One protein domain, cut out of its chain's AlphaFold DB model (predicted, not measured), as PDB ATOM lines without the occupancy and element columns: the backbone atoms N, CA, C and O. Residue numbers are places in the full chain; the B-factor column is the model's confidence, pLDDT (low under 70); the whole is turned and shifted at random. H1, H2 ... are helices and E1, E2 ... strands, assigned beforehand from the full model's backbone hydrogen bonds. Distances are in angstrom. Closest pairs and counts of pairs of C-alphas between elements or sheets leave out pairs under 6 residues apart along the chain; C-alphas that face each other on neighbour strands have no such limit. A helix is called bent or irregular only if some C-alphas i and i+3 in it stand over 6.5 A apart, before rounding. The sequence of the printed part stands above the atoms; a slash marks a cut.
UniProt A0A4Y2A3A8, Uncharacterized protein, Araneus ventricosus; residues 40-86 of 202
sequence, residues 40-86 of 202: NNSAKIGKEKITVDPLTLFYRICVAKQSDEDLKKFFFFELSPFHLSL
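AT A GLANCE: This is residues 40 to 86 of the 202 residues of an uncharacterized protein of Araneus ventricosus (UniProt A0A4Y2A3A8). A two-strand hairpin, E1 and E2, makes one end of a long, loose shape, and two helices, H1 and H2, make the other end. H1 leads away from the hairpin, H2 turns back at a steep angle beyond it, and residues 75 to 86, with no named element, return to the region between the two ends and then run away from it. The turn of the hairpin, residues 44 to 49, sticks out free. The printed part has 47 residues with two named strands and two named helices, in the order E1, E2, H1, H2; the sheet E1 - E2 is antiparallel and the class is mixed, helices and strands. The whole is loose, with a radius of gyration of the C-alphas of 12.1 A, and elongated, spanning 38 by 23 by 15 A.

IN THESE COORDINATES: The printed part begins at Asn 40, and strand E1 follows as residues 42 to 45, from C-alpha 42 at (25.178, 10.613, -23.478). Strand E2 is residues 48 to 51. Helix H1, residues 54 to 64, is 15.5 A from first to last C-alpha and begins at C-alpha 54 at (22.810, 15.606, -15.971). Helix H2, residues 68 to 74, is 10.5 A long and ends at C-alpha 74 at (34.191, 21.975, -11.470). Neither helix is bent.

HOW THE PARTS SIT: E1 and E2 form a hairpin of antiparallel neighbour strands, with 151 degrees between their directions. The C-alphas of Ser 42 and Thr 51 face each other at 4.3 A. N 43 and O 50 are within hydrogen-bond range at 2.9 A, and N 50 and O 43 at 2.8 A. A tight link of two residues joins E2 to H1. H1 and H2 are close but not clearly touching, with 2 pairs of C-alphas within 8 A; the closest C-alphas, those of Ile 61 and Phe 74, are 7.1 A apart. They run opposite ways at a steep tilt of 56 degrees. E1 is apart from H1 and from H2, and E2 is apart from H2. In H1 every O i to N i+4 pair is within hydrogen-bond range; in H2 1 of 3 is, beside 4 of 4 O i to N i+3 pairs.

THE WHOLE: The two C-alphas farthest apart, those of Lys 47 and Ser 67, are 37.8 A from each other. The printed part has no cut, and its three links between named elements are tight. Its C-alphas 40 and 86 are 26.0 A apart. The mean pLDDT of the printed part is 72.9, and the model's confidence is under 70 at residues 40 to 41 and 74 to 84.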
ATOM      1  N   ASN A  40      22.937  17.076 -24.283       65.62
ATOM      2  CA  ASN A  40      23.150  15.679 -24.661       65.62
ATOM      3  C   ASN A  40      23.558  14.862 -23.432       65.62
ATOM      4  O   ASN A  40      24.654  15.013 -22.897       65.62
ATOM      5  N   ASN A  41      22.675  13.966 -23.015       69.00
ATOM      6  CA  ASN A  41      22.814  13.151 -21.821       69.00
ATOM      7  C   ASN A  41      23.595  11.861 -22.107       69.00
ATOM      8  O   ASN A  41      23.330  10.840 -21.494       69.00
ATOM      9  N   SER A  42      24.494  11.846 -23.093       71.62
ATOM     10  CA  SER A  42      25.178  10.613 -23.478       71.62
ATOM     11  C   SER A  42      26.606  10.847 -23.934       71.62
ATOM     12  O   SER A  42      26.836  11.691 -24.800       71.62
ATOM     13  N   ALA A  43      27.528  10.039 -23.419       70.19
ATOM     14  CA  ALA A  43      28.929  10.007 -23.816       70.19
ATOM     15  C   ALA A  43      29.253   8.672 -24.501       70.19
ATOM     16  O   ALA A  43      28.664   7.637 -24.178       70.19
ATOM     17  N   LYS A  44      30.180   8.680 -25.463       73.25
ATOM     18  CA  LYS A  44      30.659   7.460 -26.122       73.25
ATOM     19  C   LYS A  44      31.989   7.055 -25.499       73.25
ATOM     20  O   LYS A  44      32.956   7.803 -25.606       73.25
ATOM     21  N   ILE A  45      32.039   5.876 -24.887       71.19
ATOM     22  CA  ILE A  45      33.266   5.297 -24.333       71.19
ATOM     23  C   ILE A  45      33.566   4.027 -25.135       71.19
ATOM     24  O   ILE A  45      32.836   3.039 -25.079       71.19
ATOM     25  N   GLY A  46      34.615   4.069 -25.960       76.94
ATOM     26  CA  GLY A  46      34.929   2.985 -26.894       76.94
ATOM     27  C   GLY A  46      33.811   2.753 -27.921       76.94
ATOM     28  O   GLY A  46      33.499   3.636 -28.727       76.94
ATOM     29  N   LYS A  47      33.217   1.551 -27.920       81.44
ATOM     30  CA  LYS A  47      32.087   1.187 -28.799       81.44
ATOM     31  C   LYS A  47      30.717   1.392 -28.146       81.44
ATOM     32  O   LYS A  47      29.715   1.345 -28.856       81.44
ATOM     33  N   GLU A  48      30.665   1.649 -26.842       75.12
ATOM     34  CA  GLU A  48      29.413   1.757 -26.098       75.12
ATOM     35  C   GLU A  48      29.000   3.213 -25.888       75.12
ATOM     36  O   GLU A  48      29.822   4.116 -25.701       75.12
ATOM     37  N   LYS A  49      27.687   3.443 -25.941       79.12
ATOM     38  CA  LYS A  49      27.067   4.730 -25.640       79.12
ATOM     39  C   LYS A  49      26.494   4.652 -24.236       79.12
ATOM     40  O   LYS A  49      25.623   3.827 -23.976       79.12
ATOM     41  N   ILE A  50      26.959   5.529 -23.360       75.62
ATOM     42  CA  ILE A  50      26.519   5.572 -21.974       75.62
ATOM     43  C   ILE A  50      25.649   6.798 -21.777       75.62
ATOM     44  O   ILE A  50      26.065   7.916 -22.078       75.62
ATOM     45  N   THR A  51      24.449   6.575 -21.256       75.75
ATOM     46  CA  THR A  51      23.524   7.636 -20.866       75.75
ATOM     47  C   THR A  51      23.855   8.113 -19.453       75.75
ATOM     48  O   THR A  51      24.045   7.315 -18.539       75.75
ATOM     49  N   VAL A  52      23.926   9.424 -19.278       71.56
ATOM     50  CA  VAL A  52      24.309  10.141 -18.067       71.56
ATOM     51  C   VAL A  52      23.173  11.071 -17.703       71.56
ATOM     52  O   VAL A  52      22.841  11.944 -18.492       71.56
ATOM     53  N   ASP A  53      22.596  10.928 -16.515       74.81
ATOM     54  CA  ASP A  53      21.641  11.911 -16.013       74.81
ATOM     55  C   ASP A  53      22.374  13.210 -15.605       74.81
ATOM     56  O   ASP A  53      23.143  13.196 -14.635       74.81
ATOM     57  N   PRO A  54      22.151  14.345 -16.298       70.44
ATOM     58  CA  PRO A  54      22.810  15.606 -15.971       70.44
ATOM     59  C   PRO A  54      22.428  16.144 -14.582       70.44
ATOM     60  O   PRO A  54      23.185  16.926 -14.003       70.44
ATOM     61  N   LEU A  55      21.285  15.726 -14.020       77.12
ATOM     62  CA  LEU A  55      20.852  16.151 -12.684       77.12
ATOM     63  C   LEU A  55      21.693  15.511 -11.582       77.12
ATOM     64  O   LEU A  55      22.137  16.204 -10.670       77.12
ATOM     65  N   THR A  56      21.982  14.214 -11.690       75.19
ATOM     66  CA  THR A  56      22.878  13.507 -10.759       75.19
ATOM     67  C   THR A  56      24.233  14.212 -10.627       75.19
ATOM     68  O   THR A  56      24.775  14.358  -9.530       75.19
ATOM     69  N   LEU A  57      24.771  14.694 -11.744       72.19
ATOM     70  CA  LEU A  57      26.021  15.443 -11.780       72.19
ATOM     71  C   LEU A  57      25.891  16.827 -11.129       72.19
ATOM     72  O   LEU A  57      26.749  17.213 -10.334       72.19
ATOM     73  N   PHE A  58      24.811  17.551 -11.428       76.31
ATOM     74  CA  PHE A  58      24.515  18.841 -10.809       76.31
ATOM     75  C   PHE A  58      24.438  18.721  -9.280       76.31
ATOM     76  O   PHE A  58      25.094  19.487  -8.576       76.31
ATOM     77  N   TYR A  59      23.748  17.701  -8.759       80.38
ATOM     78  CA  TYR A  59      23.677  17.457  -7.316       80.38
ATOM     79  C   TYR A  59      25.045  17.165  -6.691       80.38
ATOM     80  O   TYR A  59      25.348  17.694  -5.622       80.38
ATOM     81  N   ARG A  60      25.909  16.382  -7.354       76.25
ATOM     82  CA  ARG A  60      27.283  16.139  -6.872       76.25
ATOM     83  C   ARG A  60      28.090  17.433  -6.782       76.25
ATOM     84  O   ARG A  60      28.779  17.637  -5.787       76.25
ATOM     85  N   ILE A  61      27.984  18.308  -7.785       79.31
ATOM     86  CA  ILE A  61      28.651  19.617  -7.776       79.31
ATOM     87  C   ILE A  61      28.098  20.483  -6.640       79.31
ATOM     88  O   ILE A  61      28.882  21.071  -5.904       79.31
ATOM     89  N   CYS A  62      26.776  20.524  -6.447       80.31
ATOM     90  CA  CYS A  62      26.159  21.268  -5.347       80.31
ATOM     91  C   CYS A  62      26.650  20.807  -3.968       80.31
ATOM     92  O   CYS A  62      26.863  21.648  -3.104       80.31
ATOM     93  N   VAL A  63      26.851  19.500  -3.771       81.38
ATOM     94  CA  VAL A  63      27.370  18.945  -2.508       81.38
ATOM     95  C   VAL A  63      28.870  19.203  -2.340       81.38
ATOM     96  O   VAL A  63      29.324  19.476  -1.234       81.38
ATOM     97  N   ALA A  64      29.656  19.099  -3.415       78.38
ATOM     98  CA  ALA A  64      31.114  19.241  -3.356       78.38
ATOM     99  C   ALA A  64      31.587  20.703  -3.311       78.38
ATOM    100  O   ALA A  64      32.712  20.981  -2.891       78.38
ATOM    101  N   LYS A  65      30.758  21.634  -3.782       83.31
ATOM    102  CA  LYS A  65      31.072  23.057  -3.852       83.31
ATOM    103  C   LYS A  65      31.142  23.675  -2.459       83.31
ATOM    104  O   LYS A  65      30.184  23.611  -1.699       83.31
ATOM    105  N   GLN A  66      32.256  24.350  -2.178       81.12
ATOM    106  CA  GLN A  66      32.435  25.136  -0.954       81.12
ATOM    107  C   GLN A  66      32.244  26.645  -1.187       81.12
ATOM    108  O   GLN A  66      31.827  27.347  -0.272       81.12
ATOM    109  N   SER A  67      32.490  27.144  -2.408       84.69
ATOM    110  CA  SER A  67      32.320  28.557  -2.791       84.69
ATOM    111  C   SER A  67      31.829  28.731  -4.235       84.69
ATOM    112  O   SER A  67      31.950  27.816  -5.055       84.69
ATOM    113  N   ASP A  68      31.277  29.901  -4.573       80.19
ATOM    114  CA  ASP A  68      30.817  30.244  -5.932       80.19
ATOM    115  C   ASP A  68      31.947  30.239  -6.966       80.19
ATOM    116  O   ASP A  68      31.746  29.826  -8.113       80.19
ATOM    117  N   GLU A  69      33.157  30.585  -6.551       80.75
ATOM    118  CA  GLU A  69      34.368  30.556  -7.365       80.75
ATOM    119  C   GLU A  69      34.790  29.122  -7.717       80.75
ATOM    120  O   GLU A  69      35.259  28.871  -8.834       80.75
ATOM    121  N   ASP A  70      34.571  28.158  -6.816       74.38
ATOM    122  CA  ASP A  70      34.879  26.745  -7.070       74.38
ATOM    123  C   ASP A  70      33.977  26.139  -8.139       74.38
ATOM    124  O   ASP A  70      34.404  25.241  -8.868       74.38
ATOM    125  N   LEU A  71      32.763  26.674  -8.308       78.31
ATOM    126  CA  LEU A  71      31.836  26.224  -9.344       78.31
ATOM    127  C   LEU A  71      32.479  26.282 -10.736       78.31
ATOM    128  O   LEU A  71      32.342  25.341 -11.514       78.31
ATOM    129  N   LYS A  72      33.249  27.338 -11.026       76.56
ATOM    130  CA  LYS A  72      33.965  27.478 -12.305       76.56
ATOM    131  C   LYS A  72      35.034  26.398 -12.496       76.56
ATOM    132  O   LYS A  72      35.222  25.938 -13.619       76.56
ATOM    133  N   LYS A  73      35.701  25.963 -11.420       75.56
ATOM    134  CA  LYS A  73      36.708  24.888 -11.475       75.56
ATOM    135  C   LYS A  73      36.072  23.528 -11.752       75.56
ATOM    136  O   LYS A  73      36.648  22.745 -12.497       75.56
ATOM    137  N   PHE A  74      34.883  23.247 -11.210       69.88
ATOM    138  CA  PHE A  74      34.191  21.975 -11.470       69.88
ATOM    139  C   PHE A  74      33.852  21.776 -12.952       69.88
ATOM    140  O   PHE A  74      33.913  20.651 -13.435       69.88
ATOM    141  N   PHE A  75      33.575  22.857 -13.688       68.50
ATOM    142  CA  PHE A  75      33.334  22.808 -15.134       68.50
ATOM    143  C   PHE A  75      34.609  22.710 -15.990       68.50
ATOM    144  O   PHE A  75      34.501  22.563 -17.205       68.50
ATOM    145  N   PHE A  76      35.805  22.792 -15.395       65.12
ATOM    146  CA  PHE A  76      37.071  22.607 -16.116       65.12
ATOM    147  C   PHE A  76      37.418  21.125 -16.319       65.12
ATOM    148  O   PHE A  76      38.116  20.770 -17.266       65.12
ATOM    149  N   PHE A  77      36.943  20.253 -15.427       61.94
ATOM    150  CA  PHE A  77      37.221  18.822 -15.482       61.94
ATOM    151  C   PHE A  77      36.169  18.073 -16.299       61.94
ATOM    152  O   PHE A  77      35.023  18.503 -16.417       61.94
ATOM    153  N   GLU A  78      36.559  16.918 -16.842       53.62
ATOM    154  CA  GLU A  78      35.634  16.026 -17.531       53.62
ATOM    155  C   GLU A  78      34.547  15.549 -16.560       53.62
ATOM    156  O   GLU A  78      34.803  14.865 -15.567       53.62
ATOM    157  N   LEU A  79      33.309  15.931 -16.863       60.41
ATOM    158  CA  LEU A  79      32.132  15.619 -16.071       60.41
ATOM    159  C   LEU A  79      31.643  14.198 -16.386       60.41
ATOM    160  O   LEU A  79      30.618  13.997 -17.036       60.41
ATOM    161  N   SER A  80      32.413  13.203 -15.951       57.53
ATOM    162  CA  SER A  80      32.073  11.791 -16.130       57.53
ATOM    163  C   SER A  80      31.181  11.281 -14.987       57.53
ATOM    164  O   SER A  80      31.448  11.570 -13.817       57.53
ATOM    165  N   PRO A  81      30.132  10.483 -15.270       56.38
ATOM    166  CA  PRO A  81      29.387   9.777 -14.223       56.38
ATOM    167  C   PRO A  81      30.221   8.686 -13.547       56.38
ATOM    168  O   PRO A  81      29.897   8.280 -12.425       56.38
ATOM    169  N   PHE A  82      31.277   8.221 -14.218       60.38
ATOM    170  CA  PHE A  82      32.192   7.213 -13.713       60.38
ATOM    171  C   PHE A  82      33.328   7.866 -12.950       60.38
ATOM    172  O   PHE A  82      33.802   8.948 -13.293       60.38
ATOM    173  N   HIS A  83      33.789   7.167 -11.917       61.06
ATOM    174  CA  HIS A  83      35.005   7.557 -11.231       61.06
ATOM    175  C   HIS A  83      36.154   7.666 -12.230       61.06
ATOM    176  O   HIS A  83      36.251   6.898 -13.191       61.06
ATOM    177  N   LEU A  84      37.032   8.629 -11.968       69.31
ATOM    178  CA  LEU A  84      38.267   8.792 -12.705       69.31
ATOM    179  C   LEU A  84      38.988   7.431 -12.757       69.31
ATOM    180  O   LEU A  84      39.252   6.843 -11.708       69.31
ATOM    181  N   SER A  85      39.254   6.917 -13.967       75.50
ATOM    182  CA  SER A  85      39.885   5.601 -14.168       75.50
ATOM    183  C   SER A  85      41.103   5.418 -13.254       75.50
ATOM    184  O   SER A  85      41.903   6.337 -13.084       75.50
ATOM    185  N   LEU A  86      41.303   4.225 -12.693       74.06
ATOM    186  CA  LEU A  86      42.524   3.945 -11.930       74.06
ATOM    187  C   LEU A  86      43.786   3.998 -12.804       74.06
ATOM    188  O   LEU A  86      44.877   4.146 -12.267       74.06
TER     189      LEU A  86